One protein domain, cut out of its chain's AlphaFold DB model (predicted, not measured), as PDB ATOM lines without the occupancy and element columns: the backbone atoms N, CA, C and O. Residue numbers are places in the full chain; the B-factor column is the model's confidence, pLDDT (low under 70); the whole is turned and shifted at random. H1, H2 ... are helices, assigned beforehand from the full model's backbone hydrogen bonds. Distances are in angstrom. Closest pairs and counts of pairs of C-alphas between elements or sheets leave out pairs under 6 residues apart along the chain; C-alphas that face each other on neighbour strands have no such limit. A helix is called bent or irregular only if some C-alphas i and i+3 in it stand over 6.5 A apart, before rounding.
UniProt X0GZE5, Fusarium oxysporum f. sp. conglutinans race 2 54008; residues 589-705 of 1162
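What this domain is: This is residues 589 to 705 of the 1162 residues of a protein of Fusarium oxysporum f. sp. conglutinans race 2 54008 (UniProt X0GZE5). This is a long, slender rod of helices: H1, kinked, and the long bent helix H3 run against each other along much of its length. Toward one end H4 folds back from H3 and packs on both H1 and the arm H3b, the three forming an up-and-down bundle; at the other end lies short H2, which touches no helix. The printed part has 117 residues with four named helices, H1, H2, H3, H4 in that order, and no named strand: all helix. It is extended, with a radius of gyration of the C-alphas of 21.2 A and spans of 69 by 27 by 19 A.

Where its parts are: Find C-alpha 591 at (138.489, 154.541, 160.957); from there H1 runs 36.1 A to residue 617, irregular, with C-alphas 609 and 612 7.2 A apart and a kink of 45 degrees near residue 611. H2 is residues 631 to 639, 12.5 A. H3, residues 642 to 678, was assigned as one helix by its hydrogen bonds but is bent, C-alphas 657 and 660 being 7.1 A apart: its arms are H3a, residues 642 to 657, 22.6 A, and H3b, residues 660 to 678, 26.7 A. H4, residues 691 to 703, spans 18.2 A and ends at C-alpha 703, (146.033, 144.228, 170.851).

How they stand to each other: Look at residues 609 to 617 of H1, which alone touch H3a, opposite ways at a steep tilt of 46 degrees; the closest C-alphas, Gly 616 and Ala 651, are 3.9 A apart. Residues 605 to 609 touch H3b, closest at Ala 609 and Leu 663, C-alphas 4.9 A apart. Residues 593 to 605 touch H4, the same way at 21 degrees, a shallow tilt, closest at the C-alphas of Lys 602 and Leu 703, 5.6 A. H3b and H4 form a helical hairpin, closest at the C-alphas of Val 667 and Leu 703, 6.8 A. H2 is close to H3a but not clearly touching, and apart from H1. Each O i to N i+4 pair is within hydrogen-bond range in H2, H3a and H3b, 19 of 23 in H1 and 7 of 9 in H4.

The domain as a whole: The two C-alphas farthest apart, those of Ala 629 and Gln 687, are 69.7 A apart, each in a long link, H1 to H2 and H3 to H4. The printed part has no cut; residues 628 to 629 have pLDDT under 70.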
ATOM      1  N   THR A 589     143.753 157.421 164.407       76.12
ATOM      2  CA  THR A 589     143.864 156.413 163.353       76.12
ATOM      3  C   THR A 589     142.673 156.481 162.397       76.12
ATOM      4  O   THR A 589     141.532 156.637 162.846       76.12
ATOM      5  N   LEU A 590     142.915 156.261 161.103       82.31
ATOM      6  CA  LEU A 590     141.853 156.165 160.104       82.31
ATOM      7  C   LEU A 590     140.845 155.077 160.495       82.31
ATOM      8  O   LEU A 590     141.211 153.921 160.727       82.31
ATOM      9  N   TRP A 591     139.564 155.443 160.536       82.50
ATOM     10  CA  TRP A 591     138.489 154.541 160.957       82.50
ATOM     11  C   TRP A 591     138.435 153.260 160.107       82.50
ATOM     12  O   TRP A 591     138.157 152.188 160.642       82.50
ATOM     13  N   LEU A 592     138.766 153.359 158.813       86.88
ATOM     14  CA  LEU A 592     138.754 152.237 157.877       86.88
ATOM     15  C   LEU A 592     139.804 151.174 158.238       86.88
ATOM     16  O   LEU A 592     139.473 149.994 158.297       86.88
ATOM     17  N   LEU A 593     141.039 151.583 158.563       86.44
ATOM     18  CA  LEU A 593     142.096 150.661 159.015       86.44
ATOM     19  C   LEU A 593     141.726 150.000 160.345       86.44
ATOM     20  O   LEU A 593     141.949 148.804 160.543       86.44
ATOM     21  N   ASN A 594     141.096 150.757 161.244       86.19
ATOM     22  CA  ASN A 594     140.595 150.184 162.485       86.19
ATOM     23  C   ASN A 594     139.500 149.144 162.255       86.19
ATOM     24  O   ASN A 594     139.514 148.098 162.903       86.19
ATOM     25  N   CYS A 595     138.572 149.412 161.341       88.25
ATOM     26  CA  CYS A 595     137.464 148.514 161.047       88.25
ATOM     27  C   CYS A 595     137.912 147.247 160.313       88.25
ATOM     28  O   CYS A 595     137.493 146.154 160.683       88.25
ATOM     29  N   LEU A 596     138.764 147.385 159.295       91.75
ATOM     30  CA  LEU A 596     139.166 146.279 158.423       91.75
ATOM     31  C   LEU A 596     140.339 145.460 158.966       91.75
ATOM     32  O   LEU A 596     140.472 144.299 158.595       91.75
ATOM     33  N   ILE A 597     141.184 146.038 159.827       90.94
ATOM     34  CA  ILE A 597     142.403 145.368 160.301       90.94
ATOM     35  C   ILE A 597     142.437 145.273 161.827       90.94
ATOM     36  O   ILE A 597     142.497 144.166 162.365       90.94
ATOM     37  N   THR A 598     142.350 146.394 162.555       90.25
ATOM     38  CA  THR A 598     142.494 146.386 164.028       90.25
ATOM     39  C   THR A 598     141.426 145.534 164.716       90.25
ATOM     40  O   THR A 598     141.754 144.718 165.577       90.25
ATOM     41  N   ILE A 599     140.148 145.707 164.362       90.81
ATOM     42  CA  ILE A 599     139.032 144.968 164.972       90.81
ATOM     43  C   ILE A 599     139.132 143.460 164.675       90.81
ATOM     44  O   ILE A 599     139.078 142.688 165.638       90.81
ATOM     45  N   PRO A 600     139.344 143.013 163.421       94.19
ATOM     46  CA  PRO A 600     139.568 141.601 163.117       94.19
ATOM     47  C   PRO A 600     140.773 141.003 163.845       94.19
ATOM     48  O   PRO A 600     140.635 139.961 164.481       94.19
ATOM     49  N   LEU A 601     141.929 141.681 163.852       94.19
ATOM     50  CA  LEU A 601     143.108 141.206 164.587       94.19
ATOM     51  C   LEU A 601     142.839 141.105 166.090       94.19
ATOM     52  O   LEU A 601     143.256 140.141 166.725       94.19
ATOM     53  N   LYS A 602     142.103 142.060 166.668       92.62
ATOM     54  CA  LYS A 602     141.700 142.015 168.078       92.62
ATOM     55  C   LYS A 602     140.743 140.857 168.361       92.62
ATOM     56  O   LYS A 602     140.863 140.221 169.405       92.62
ATOM     57  N   ALA A 603     139.815 140.563 167.452       91.69
ATOM     58  CA  ALA A 603     138.923 139.414 167.568       91.69
ATOM     59  C   ALA A 603     139.702 138.089 167.510       91.69
ATOM     60  O   ALA A 603     139.492 137.228 168.363       91.69
ATOM     61  N   ILE A 604     140.659 137.966 166.583       94.56
ATOM     62  CA  ILE A 604     141.569 136.814 166.489       94.56
ATOM     63  C   ILE A 604     142.399 136.687 167.770       94.56
ATOM     64  O   ILE A 604     142.452 135.612 168.358       94.56
ATOM     65  N   ALA A 605     142.980 137.783 168.260       93.19
ATOM     66  CA  ALA A 605     143.755 137.801 169.496       93.19
ATOM     67  C   ALA A 605     142.932 137.311 170.700       93.19
ATOM     68  O   ALA A 605     143.396 136.481 171.482       93.19
ATOM     69  N   LEU A 606     141.685 137.781 170.836       90.94
ATOM     70  CA  LEU A 606     140.764 137.339 171.889       90.94
ATOM     71  C   LEU A 606     140.383 135.859 171.746       90.94
ATOM     72  O   LEU A 606     140.293 135.163 172.756       90.94
ATOM     73  N   PHE A 607     140.180 135.381 170.519       93.19
ATOM     74  CA  PHE A 607     139.898 133.976 170.237       93.19
ATOM     75  C   PHE A 607     141.086 133.075 170.601       93.19
ATOM     76  O   PHE A 607     140.912 132.108 171.340       93.19
ATOM     77  N   LEU A 608     142.299 133.433 170.167       94.06
ATOM     78  CA  LEU A 608     143.527 132.695 170.476       94.06
ATOM     79  C   LEU A 608     143.807 132.662 171.981       94.06
ATOM     80  O   LEU A 608     144.114 131.605 172.526       94.06
ATOM     81  N   ALA A 609     143.620 133.786 172.677       93.19
ATOM     82  CA  ALA A 609     143.745 133.848 174.133       93.19
ATOM     83  C   ALA A 609     142.734 132.939 174.860       93.19
ATOM     84  O   ALA A 609     142.994 132.483 175.972       93.19
ATOM     85  N   ALA A 610     141.574 132.681 174.247       93.00
ATOM     86  CA  ALA A 610     140.533 131.821 174.797       93.00
ATOM     87  C   ALA A 610     140.720 130.331 174.456       93.00
ATOM     88  O   ALA A 610     140.062 129.507 175.090       93.00
ATOM     89  N   LEU A 611     141.599 129.960 173.512       94.19
ATOM     90  CA  LEU A 611     141.798 128.565 173.085       94.19
ATOM     91  C   LEU A 611     142.081 127.597 174.246       94.19
ATOM     92  O   LEU A 611     141.399 126.575 174.310       94.19
ATOM     93  N   PRO A 612     142.987 127.893 175.201       95.56
ATOM     94  CA  PRO A 612     143.242 126.974 176.313       95.56
ATOM     95  C   PRO A 612     142.019 126.765 177.213       95.56
ATOM     96  O   PRO A 612     141.737 125.650 177.650       95.56
ATOM     97  N   TRP A 613     141.248 127.831 177.447       95.06
ATOM     98  CA  TRP A 613     139.984 127.751 178.180       95.06
ATOM     99  C   TRP A 613     138.942 126.924 177.413       95.06
ATOM    100  O   TRP A 613     138.281 126.067 177.995       95.06
ATOM    101  N   MET A 614     138.827 127.133 176.098       93.69
ATOM    102  CA  MET A 614     137.925 126.375 175.227       93.69
ATOM    103  C   MET A 614     138.279 124.886 175.191       93.69
ATOM    104  O   MET A 614     137.383 124.055 175.317       93.69
ATOM    105  N   ALA A 615     139.567 124.544 175.098       93.25
ATOM    106  CA  ALA A 615     140.048 123.165 175.118       93.25
ATOM    107  C   ALA A 615     139.618 122.429 176.398       93.25
ATOM    108  O   ALA A 615     139.118 121.308 176.323       93.25
ATOM    109  N   GLY A 616     139.708 123.086 177.561       93.06
ATOM    110  CA  GLY A 616     139.233 122.522 178.828       93.06
ATOM    111  C   GLY A 616     137.714 122.307 178.901       93.06
ATOM    112  O   GLY A 616     137.254 121.463 179.667       93.06
ATOM    113  N   LEU A 617     136.925 123.023 178.091       92.88
ATOM    114  CA  LEU A 617     135.470 122.851 178.012       92.88
ATOM    115  C   LEU A 617     135.027 121.748 177.041       92.88
ATOM    116  O   LEU A 617     133.891 121.291 177.145       92.88
ATOM    117  N   VAL A 618     135.869 121.288 176.110       93.12
ATOM    118  CA  VAL A 618     135.474 120.253 175.131       93.12
ATOM    119  C   VAL A 618     135.012 118.952 175.810       93.12
ATOM    120  O   VAL A 618     133.918 118.477 175.480       93.12
ATOM    121  N   PRO A 619     135.730 118.394 176.810       92.44
ATOM    122  CA  PRO A 619     135.257 117.216 177.537       92.44
ATOM    123  C   PRO A 619     133.892 117.436 178.204       92.44
ATOM    124  O   PRO A 619     133.067 116.521 178.254       92.44
ATOM    125  N   MET A 620     133.601 118.674 178.630       91.75
ATOM    126  CA  MET A 620     132.335 119.077 179.251       91.75
ATOM    127  C   MET A 620     131.127 118.928 178.317       91.75
ATOM    128  O   MET A 620     130.010 118.867 178.809       91.75
ATOM    129  N   VAL A 621     131.297 118.833 176.999       91.31
ATOM    130  CA  VAL A 621     130.177 118.703 176.045       91.31
ATOM    131  C   VAL A 621     130.154 117.372 175.294       91.31
ATOM    132  O   VAL A 621     129.308 117.168 174.423       91.31
ATOM    133  N   MET A 622     131.024 116.420 175.650       89.31
ATOM    134  CA  MET A 622     131.073 115.104 174.997       89.31
ATOM    135  C   MET A 622     129.765 114.311 175.136       89.31
ATOM    136  O   MET A 622     129.353 113.649 174.190       89.31
ATOM    137  N   THR A 623     129.060 114.450 176.262       84.62
ATOM    138  CA  THR A 623     127.786 113.753 176.529       84.62
ATOM    139  C   THR A 623     126.601 114.720 176.637       84.62
ATOM    140  O   THR A 623     126.720 115.835 177.161       84.62
ATOM    141  N   GLN A 624     125.448 114.284 176.132       81.50
ATOM    142  CA  GLN A 624     124.215 115.073 176.081       81.50
ATOM    143  C   GLN A 624     123.521 115.185 177.448       81.50
ATOM    144  O   GLN A 624     123.780 114.413 178.378       81.50
ATOM    145  N   ALA A 625     122.635 116.176 177.572       78.88
ATOM    146  CA  ALA A 625     121.738 116.299 178.715       78.88
ATOM    147  C   ALA A 625     120.649 115.221 178.663       78.88
ATOM    148  O   ALA A 625     120.091 114.930 177.606       78.88
ATOM    149  N   VAL A 626     120.331 114.633 179.820       76.19
ATOM    150  CA  VAL A 626     119.188 113.722 179.938       76.19
ATOM    151  C   VAL A 626     117.917 114.559 179.821       76.19
ATOM    152  O   VAL A 626     117.762 115.550 180.537       76.19
ATOM    153  N   LYS A 627     117.022 114.187 178.904       72.31
ATOM    154  CA  LYS A 627     115.784 114.931 178.647       72.31
ATOM    155  C   LYS A 627     114.793 114.708 179.796       72.31
ATOM    156  O   LYS A 627     114.236 113.623 179.928       72.31
ATOM    157  N   HIS A 628     114.572 115.728 180.624       68.50
ATOM    158  CA  HIS A 628     113.467 115.778 181.588       68.50
ATOM    159  C   HIS A 628     112.275 116.571 181.024       68.50
ATOM    160  O   HIS A 628     112.397 117.260 180.014       68.50
ATOM    161  N   ALA A 629     111.131 116.537 181.721       67.56
ATOM    162  CA  ALA A 629     109.930 117.300 181.355       67.56
ATOM    163  C   ALA A 629     110.142 118.832 181.322       67.56
ATOM    164  O   ALA A 629     109.426 119.533 180.613       67.56
ATOM    165  N   SER A 630     111.136 119.356 182.056       82.56
ATOM    166  CA  SER A 630     111.538 120.770 182.027       82.56
ATOM    167  C   SER A 630     112.941 120.929 181.414       82.56
ATOM    168  O   SER A 630     113.903 120.338 181.930       82.56
ATOM    169  N   PRO A 631     113.103 121.739 180.345       84.62
ATOM    170  CA  PRO A 631     114.408 122.033 179.748       84.62
ATOM    171  C   PRO A 631     115.393 122.666 180.739       84.62
ATOM    172  O   PRO A 631     116.553 122.269 180.782       84.62
ATOM    173  N   LEU A 632     114.923 123.576 181.602       87.19
ATOM    174  CA  LEU A 632     115.760 124.238 182.610       87.19
ATOM    175  C   LEU A 632     116.331 123.237 183.618       87.19
ATOM    176  O   LEU A 632     117.531 123.249 183.893       87.19
ATOM    177  N   ARG A 633     115.495 122.320 184.125       87.44
ATOM    178  CA  ARG A 633     115.950 121.264 185.046       87.44
ATOM    179  C   ARG A 633     116.962 120.335 184.384       87.44
ATOM    180  O   ARG A 633     117.928 119.942 185.029       87.44
ATOM    181  N   SER A 634     116.772 120.036 183.098       87.56
ATOM    182  CA  SER A 634     117.708 119.223 182.309       87.56
ATOM    183  C   SER A 634     119.080 119.892 182.197       87.56
ATOM    184  O   SER A 634     120.102 119.247 182.433       87.56
ATOM    185  N   SER A 635     119.116 121.197 181.911       89.62
ATOM    186  CA  SER A 635     120.365 121.957 181.824       89.62
ATOM    187  C   SER A 635     121.080 122.079 183.176       89.62
ATOM    188  O   SER A 635     122.297 121.899 183.236       89.62
ATOM    189  N   VAL A 636     120.344 122.327 184.268       90.31
ATOM    190  CA  VAL A 636     120.913 122.382 185.629       90.31
ATOM    191  C   VAL A 636     121.470 121.017 186.038       90.31
ATOM    192  O   VAL A 636     122.628 120.930 186.441       90.31
ATOM    193  N   ALA A 637     120.699 119.938 185.873       88.88
ATOM    194  CA  ALA A 637     121.136 118.582 186.212       88.88
ATOM    195  C   ALA A 637     122.364 118.144 185.398       88.88
ATOM    196  O   ALA A 637     123.265 117.498 185.932       88.88
ATOM    197  N   TRP A 638     122.430 118.529 184.120       90.19
ATOM    198  CA  TRP A 638     123.592 118.275 183.274       90.19
ATOM    199  C   TRP A 638     124.844 118.990 183.789       90.19
ATOM    200  O   TRP A 638     125.894 118.358 183.891       90.19
ATOM    201  N   PHE A 639     124.736 120.269 184.167       91.12
ATOM    202  CA  PHE A 639     125.872 121.040 184.680       91.12
ATOM    203  C   PHE A 639     126.360 120.528 186.047       91.12
ATOM    204  O   PHE A 639     127.559 120.527 186.304       91.12
ATOM    205  N   CYS A 640     125.453 120.059 186.913       91.50
ATOM    206  CA  CYS A 640     125.770 119.637 188.284       91.50
ATOM    207  C   CYS A 640     126.587 118.339 188.398       91.50
ATOM    208  O   CYS A 640     127.030 118.011 189.500       91.50
ATOM    209  N   LYS A 641     126.770 117.576 187.312       91.19
ATOM    210  CA  LYS A 641     127.530 116.316 187.354       91.19
ATOM    211  C   LYS A 641     128.984 116.567 187.808       91.19
ATOM    212  O   LYS A 641     129.603 117.492 187.277       91.19
ATOM    213  N   PRO A 642     129.556 115.745 188.714       91.00
ATOM    214  CA  PRO A 642     130.913 115.946 189.237       91.00
ATOM    215  C   PRO A 642     131.975 116.130 188.146       91.00
ATOM    216  O   PRO A 642     132.739 117.092 188.191       91.00
ATOM    217  N   ASP A 643     131.944 115.295 187.104       91.62
ATOM    218  CA  ASP A 643     132.902 115.367 185.991       91.62
ATOM    219  C   ASP A 643     132.818 116.710 185.246       91.62
ATOM    220  O   ASP A 643     133.824 117.295 184.860       91.62
ATOM    221  N   ARG A 644     131.603 117.250 185.072       92.00
ATOM    222  CA  ARG A 644     131.367 118.535 184.389       92.00
ATOM    223  C   ARG A 644     131.900 119.706 185.194       92.00
ATOM    224  O   ARG A 644     132.497 120.618 184.626       92.00
ATOM    225  N   VAL A 645     131.709 119.653 186.507       92.50
ATOM    226  CA  VAL A 645     132.271 120.632 187.436       92.50
ATOM    227  C   VAL A 645     133.800 120.579 187.409       92.50
ATOM    228  O   VAL A 645     134.438 121.629 187.328       92.50
ATOM    229  N   ALA A 646     134.395 119.383 187.377       93.31
ATOM    230  CA  ALA A 646     135.840 119.223 187.236       93.31
ATOM    231  C   ALA A 646     136.360 119.830 185.919       93.31
ATOM    232  O   ALA A 646     137.310 120.613 185.942       93.31
ATOM    233  N   TYR A 647     135.698 119.571 184.785       94.56
ATOM    234  CA  TYR A 647     136.068 120.180 183.499       94.56
ATOM    235  C   TYR A 647     135.897 121.703 183.476       94.56
ATOM    236  O   TYR A 647     136.699 122.403 182.862       94.56
ATOM    237  N   HIS A 648     134.902 122.250 184.182       93.38
ATOM    238  CA  HIS A 648     134.756 123.699 184.330       93.38
ATOM    239  C   HIS A 648     135.969 124.325 185.037       93.38
ATOM    240  O   HIS A 648     136.509 125.328 184.562       93.38
ATOM    241  N   TYR A 649     136.433 123.725 186.137       94.62
ATOM    242  CA  TYR A 649     137.635 124.193 186.831       94.62
ATOM    243  C   TYR A 649     138.913 123.958 186.021       94.62
ATOM    244  O   TYR A 649     139.780 124.832 186.009       94.62
ATOM    245  N   LEU A 650     139.006 122.848 185.284       94.19
ATOM    246  CA  LEU A 650     140.106 122.597 184.351       94.19
ATOM    247  C   LEU A 650     140.185 123.695 183.281       94.19
ATOM    248  O   LEU A 650     141.259 124.244 183.043       94.19
ATOM    249  N   ALA A 651     139.053 124.072 182.681       94.62
ATOM    250  CA  ALA A 651     138.988 125.163 181.713       94.62
ATOM    251  C   ALA A 651     139.459 126.501 182.305       94.62
ATOM    252  O   ALA A 651     140.196 127.241 181.651       94.62
ATOM    253  N   LEU A 652     139.061 126.817 183.543       93.19
ATOM    254  CA  LEU A 652     139.526 128.019 184.244       93.19
ATOM    255  C   LEU A 652     141.043 127.992 184.471       93.19
ATOM    256  O   LEU A 652     141.715 128.978 184.165       93.19
ATOM    257  N   ALA A 653     141.583 126.866 184.945       94.50
ATOM    258  CA  ALA A 653     143.014 126.699 185.173       94.50
ATOM    259  C   ALA A 653     143.813 126.855 183.869       94.50
ATOM    260  O   ALA A 653     144.714 127.690 183.804       94.50
ATOM    261  N   LEU A 654     143.438 126.138 182.803       95.19
ATOM    262  CA  LEU A 654     144.101 126.229 181.496       95.19
ATOM    263  C   LEU A 654     144.042 127.648 180.913       95.19
ATOM    264  O   LEU A 654     145.038 128.138 180.380       95.19
ATOM    265  N   GLY A 655     142.898 128.328 181.041       94.06
ATOM    266  CA  GLY A 655     142.723 129.703 180.574       94.06
ATOM    267  C   GLY A 655     143.642 130.704 181.275       94.06
ATOM    268  O   GLY A 655     144.237 131.555 180.617       94.06
ATOM    269  N   CYS A 656     143.788 130.593 182.597       91.81
ATOM    270  CA  CYS A 656     144.686 131.451 183.372       91.81
ATOM    271  C   CYS A 656     146.167 131.150 183.108       91.81
ATOM    272  O   CYS A 656     146.963 132.084 183.052       91.81
ATOM    273  N   LEU A 657     146.524 129.873 182.934       91.88
ATOM    274  CA  LEU A 657     147.902 129.431 182.722       91.88
ATOM    275  C   LEU A 657     148.418 129.786 181.332       91.88
ATOM    276  O   LEU A 657     149.456 130.420 181.209       91.88
ATOM    277  N   PHE A 658     147.696 129.390 180.286       94.69
ATOM    278  CA  PHE A 658     148.208 129.442 178.917       94.69
ATOM    279  C   PHE A 658     147.656 130.623 178.113       94.69
ATOM    280  O   PHE A 658     148.317 131.094 177.189       94.69
ATOM    281  N   GLY A 659     146.479 131.149 178.467       93.94
ATOM    282  CA  GLY A 659     145.834 132.248 177.740       93.94
ATOM    283  C   GLY A 659     146.729 133.483 177.533       93.94
ATOM    284  O   GLY A 659     146.810 133.974 176.402       93.94
ATOM    285  N   PRO A 660     147.449 133.975 178.565       93.69
ATOM    286  CA  PRO A 660     148.382 135.093 178.411       93.69
ATOM    287  C   PRO A 660     149.511 134.824 177.403       93.69
ATOM    288  O   PRO A 660     149.859 135.721 176.639       93.69
ATOM    289  N   PHE A 661     150.045 133.599 177.348       93.69
ATOM    290  CA  PHE A 661     151.133 133.234 176.433       93.69
ATOM    291  C   PHE A 661     150.675 133.160 174.978       93.69
ATOM    292  O   PHE A 661     151.371 133.663 174.102       93.69
ATOM    293  N   PHE A 662     149.491 132.592 174.715       95.00
ATOM    294  CA  PHE A 662     148.909 132.565 173.366       95.00
ATOM    295  C   PHE A 662     148.688 133.981 172.830       95.00
ATOM    296  O   PHE A 662     149.030 134.281 171.685       95.00
ATOM    297  N   LEU A 663     148.157 134.868 173.677       94.50
ATOM    298  CA  LEU A 663     147.960 136.267 173.319       94.50
ATOM    299  C   LEU A 663     149.296 136.968 173.043       94.50
ATOM    300  O   LEU A 663     149.429 137.651 172.031       94.50
ATOM    301  N   PHE A 664     150.282 136.787 173.925       95.00
ATOM    302  CA  PHE A 664     151.602 137.391 173.774       95.00
ATOM    303  C   PHE A 664     152.309 136.903 172.505       95.00
ATOM    304  O   PHE A 664     152.750 137.722 171.704       95.00
ATOM    305  N   GLY A 665     152.335 135.590 172.257       95.25
ATOM    306  CA  GLY A 665     152.929 135.002 171.055       95.25
ATOM    307  C   GLY A 665     152.291 135.523 169.764       95.25
ATOM    308  O   GLY A 665     153.006 135.891 168.833       95.25
ATOM    309  N   PHE A 666     150.960 135.651 169.726       95.75
ATOM    310  CA  PHE A 666     150.262 136.247 168.583       95.75
ATOM    311  C   PHE A 666     150.643 137.715 168.366       95.75
ATOM    312  O   PHE A 666     150.877 138.134 167.236       95.75
ATOM    313  N   VAL A 667     150.741 138.506 169.435       93.88
ATOM    314  CA  VAL A 667     151.126 139.923 169.340       93.88
ATOM    315  C   VAL A 667     152.554 140.070 168.827       93.88
ATOM    316  O   VAL A 667     152.801 140.926 167.983       93.88
ATOM    317  N   ILE A 668     153.477 139.221 169.283       94.69
ATOM    318  CA  ILE A 668     154.849 139.195 168.768       94.69
ATOM    319  C   ILE A 668     154.868 138.799 167.291       94.69
ATOM    320  O   ILE A 668     155.561 139.445 166.515       94.69
ATOM    321  N   LEU A 669     154.067 137.818 166.869       95.12
ATOM    322  CA  LEU A 669     153.939 137.453 165.456       95.12
ATOM    323  C   LEU A 669     153.421 138.630 164.609       95.12
ATOM    324  O   LEU A 669     154.024 138.976 163.593       95.12
ATOM    325  N   VAL A 670     152.341 139.290 165.040       93.44
ATOM    326  CA  VAL A 670     151.789 140.476 164.359       93.44
ATOM    327  C   VAL A 670     152.818 141.606 164.312       93.44
ATOM    328  O   VAL A 670     153.018 142.217 163.269       93.44
ATOM    329  N   LYS A 671     153.525 141.872 165.412       92.12
ATOM    330  CA  LYS A 671     154.586 142.883 165.439       92.12
ATOM    331  C   LYS A 671     155.715 142.537 164.465       92.12
ATOM    332  O   LYS A 671     156.072 143.370 163.643       92.12
ATOM    333  N   SER A 672     156.264 141.327 164.544       91.88
ATOM    334  CA  SER A 672     157.391 140.889 163.713       91.88
ATOM    335  C   SER A 672     157.048 140.903 162.225       91.88
ATOM    336  O   SER A 672     157.865 141.332 161.417       91.88
ATOM    337  N   THR A 673     155.827 140.504 161.856       93.12
ATOM    338  CA  THR A 673     155.347 140.609 160.467       93.12
ATOM    339  C   THR A 673     155.241 142.065 160.011       93.12
ATOM    340  O   THR A 673     155.710 142.393 158.925       93.12
ATOM    341  N   LEU A 674     154.715 142.972 160.841       90.69
ATOM    342  CA  LEU A 674     154.650 144.401 160.510       90.69
ATOM    343  C   LEU A 674     156.032 145.055 160.409       90.69
ATOM    344  O   LEU A 674     156.244 145.885 159.528       90.69
ATOM    345  N   ASP A 675     156.965 144.692 161.288       90.44
ATOM    346  CA  ASP A 675     158.341 145.192 161.247       90.44
ATOM    347  C   ASP A 675     159.099 144.665 160.020       90.44
ATOM    348  O   ASP A 675     159.914 145.390 159.456       90.44
ATOM    349  N   CYS A 676     158.804 143.441 159.572       92.00
ATOM    350  CA  CYS A 676     159.347 142.873 158.337       92.00
ATOM    351  C   CYS A 676     158.793 143.574 157.086       92.00
ATOM    352  O   CYS A 676     159.555 143.888 156.177       92.00
ATOM    353  N   LEU A 677     157.489 143.869 157.053       91.69
ATOM    354  CA  LEU A 677     156.833 144.495 155.899       91.69
ATOM    355  C   LEU A 677     157.134 145.994 155.754       91.69
ATOM    356  O   LEU A 677     157.216 146.494 154.636       91.69
ATOM    357  N   PHE A 678     157.253 146.724 156.866       87.00
ATOM    358  CA  PHE A 678     157.293 148.193 156.868       87.00
ATOM    359  C   PHE A 678     158.514 148.786 157.594       87.00
ATOM    360  O   PHE A 678     158.550 149.996 157.829       87.00
ATOM    361  N   GLY A 679     159.476 147.961 158.015       87.06
ATOM    362  CA  GLY A 679     160.615 148.384 158.836       87.06
ATOM    363  C   GLY A 679     160.236 148.709 160.287       87.06
ATOM    364  O   GLY A 679     159.057 148.757 160.651       87.06
ATOM    365  N   ARG A 680     161.237 148.947 161.146       84.94
ATOM    366  CA  ARG A 680     161.017 149.300 162.563       84.94
ATOM    367  C   ARG A 680     160.409 150.699 162.699       84.94
ATOM    368  O   ARG A 680     160.718 151.599 161.924       84.94
ATOM    369  N   LEU A 681     159.533 150.876 163.689       83.81
ATOM    370  CA  LEU A 681     158.960 152.188 163.992       83.81
ATOM    371  C   LEU A 681     159.999 153.057 164.724       83.81
ATOM    372  O   LEU A 681     160.656 152.584 165.652       83.81
ATOM    373  N   HIS A 682     160.137 154.311 164.300       84.19
ATOM    374  CA  HIS A 682     161.065 155.297 164.857       84.19
ATOM    375  C   HIS A 682     160.299 156.519 165.395       84.19
ATOM    376  O   HIS A 682     159.162 156.734 164.954       84.19
ATOM    377  N   PRO A 683     160.905 157.306 166.312       84.31
ATOM    378  CA  PRO A 683     160.378 158.607 166.730       84.31
ATOM    379  C   PRO A 683     160.009 159.485 165.531       84.31
ATOM    380  O   PRO A 683     160.674 159.423 164.492       84.31
ATOM    381  N   HIS A 684     158.950 160.281 165.658       81.69
ATOM    382  CA  HIS A 684     158.485 161.157 164.590       81.69
ATOM    383  C   HIS A 684     157.788 162.425 165.128       81.69
ATOM    384  O   HIS A 684     156.896 162.330 165.979       81.69
ATOM    385  N   PRO A 685     158.087 163.618 164.587       81.06
ATOM    386  CA  PRO A 685     157.280 164.808 164.844       81.06
ATOM    387  C   PRO A 685     155.909 164.671 164.169       81.06
ATOM    388  O   PRO A 685     155.756 163.916 163.207       81.06
ATOM    389  N   ARG A 686     154.896 165.409 164.643       78.69
ATOM    390  CA  ARG A 686     153.530 165.358 164.083       78.69
ATOM    391  C   ARG A 686     153.493 165.553 162.561       78.69
ATOM    392  O   ARG A 686     152.763 164.846 161.873       78.69
ATOM    393  N   GLN A 687     154.304 166.473 162.041       72.81
ATOM    394  CA  GLN A 687     154.308 166.876 160.628       72.81
ATOM    395  C   GLN A 687     154.771 165.762 159.666       72.81
ATOM    396  O   GLN A 687     154.303 165.717 158.533       72.81
ATOM    397  N   ASP A 688     155.588 164.807 160.133       72.19
ATOM    398  CA  ASP A 688     156.175 163.732 159.308       72.19
ATOM    399  C   ASP A 688     155.424 162.390 159.425       72.19
ATOM    400  O   ASP A 688     155.937 161.307 159.086       72.19
ATOM    401  N   THR A 689     154.195 162.420 159.948       71.31
ATOM    402  CA  THR A 689     153.423 161.204 160.208       71.31
ATOM    403  C   THR A 689     152.561 160.784 159.029       71.31
ATOM    404  O   THR A 689     151.709 161.513 158.535       71.31
ATOM    405  N   THR A 690     152.730 159.531 158.604       81.56
ATOM    406  CA  THR A 690     151.777 158.887 157.697       81.56
ATOM    407  C   THR A 690     150.701 158.161 158.498       81.56
ATOM    408  O   THR A 690     150.960 157.599 159.567       81.56
ATOM    409  N   THR A 691     149.494 158.082 157.939       82.50
ATOM    410  CA  THR A 691     148.343 157.379 158.531       82.50
ATOM    411  C   THR A 691     148.673 155.941 158.953       82.50
ATOM    412  O   THR A 691     148.177 155.451 159.968       82.50
ATOM    413  N   VAL A 692     149.546 155.264 158.197       83.31
ATOM    414  CA  VAL A 692     149.991 153.892 158.480       83.31
ATOM    415  C   VAL A 692     150.901 153.834 159.712       83.31
ATOM    416  O   VAL A 692     150.741 152.924 160.524       83.31
ATOM    417  N   LYS A 693     151.816 154.798 159.899       83.62
ATOM    418  CA  LYS A 693     152.682 154.865 161.093       83.62
ATOM    419  C   LYS A 693     151.852 155.075 162.367       83.62
ATOM    420  O   LYS A 693     152.027 154.324 163.325       83.62
ATOM    421  N   ILE A 694     150.893 156.007 162.337       81.38
ATOM    422  CA  ILE A 694     149.972 156.283 163.458       81.38
ATOM    423  C   ILE A 694     149.158 155.028 163.810       81.38
ATOM    424  O   ILE A 694     149.044 154.643 164.976       81.38
ATOM    425  N   TRP A 695     148.621 154.346 162.793       87.12
ATOM    426  CA  TRP A 695     147.888 153.095 162.983       87.12
ATOM    427  C   TRP A 695     148.764 151.985 163.578       87.12
ATOM    428  O   TRP A 695     148.347 151.353 164.548       87.12
ATOM    429  N   ARG A 696     149.987 151.780 163.068       86.62
ATOM    430  CA  ARG A 696     150.927 150.773 163.596       86.62
ATOM    431  C   ARG A 696     151.270 151.017 165.066       86.62
ATOM    432  O   ARG A 696     151.228 150.068 165.847       86.62
ATOM    433  N   ALA A 697     151.560 152.266 165.442       80.44
ATOM    434  CA  ALA A 697     151.831 152.638 166.833       80.44
ATOM    435  C   ALA A 697     150.644 152.285 167.749       80.44
ATOM    436  O   ALA A 697     150.806 151.653 168.793       80.44
ATOM    437  N   SER A 698     149.426 152.619 167.313       83.25
ATOM    438  CA  SER A 698     148.198 152.364 168.072       83.25
ATOM    439  C   SER A 698     147.820 150.874 168.146       83.25
ATOM    440  O   SER A 698     147.312 150.406 169.169       83.25
ATOM    441  N   LEU A 699     148.095 150.101 167.088       88.06
ATOM    442  CA  LEU A 699     147.669 148.707 166.952       88.06
ATOM    443  C   LEU A 699     148.220 147.811 168.064       88.06
ATOM    444  O   LEU A 699     147.457 147.062 168.676       88.06
ATOM    445  N   ILE A 700     149.523 147.884 168.349       86.75
ATOM    446  CA  ILE A 700     150.147 147.020 169.365       86.75
ATOM    447  C   ILE A 700     149.521 147.272 170.739       86.75
ATOM    448  O   ILE A 700     149.195 146.321 171.450       86.75
ATOM    449  N   LYS A 701     149.255 148.536 171.082       83.62
ATOM    450  CA  LYS A 701     148.588 148.903 172.337       83.62
ATOM    451  C   LYS A 701     147.124 148.449 172.377       83.62
ATOM    452  O   LYS A 701     146.633 148.051 173.433       83.62
ATOM    453  N   ALA A 702     146.436 148.460 171.233       86.12
ATOM    454  CA  ALA A 702     145.065 147.968 171.110       86.12
ATOM    455  C   ALA A 702     144.957 146.435 171.244       86.12
ATOM    456  O   ALA A 702     143.967 145.944 171.799       86.12
ATOM    457  N   LEU A 703     145.956 145.690 170.752       89.25
ATOM    458  CA  LEU A 703     146.033 144.228 170.851       89.25
ATOM    459  C   LEU A 703     146.537 143.760 172.223       89.25
ATOM    460  O   LEU A 703     145.991 142.809 172.784       89.25
ATOM    461  N   TYR A 704     147.549 144.437 172.776       88.94
ATOM    462  CA  TYR A 704     148.211 144.061 174.025       88.94
ATOM    463  C   TYR A 704     148.354 145.247 174.988       88.94
ATOM    464  O   TYR A 704     149.438 145.816 175.156       88.94
ATOM    465  N   PRO A 705     147.248 145.644 175.643       83.69
ATOM    466  CA  PRO A 705     147.286 146.721 176.621       83.69
ATOM    467  C   PRO A 705     148.125 146.322 177.843       83.69
ATOM    468  O   PRO A 705     148.226 145.145 178.189       83.69
TER     469      PRO A 705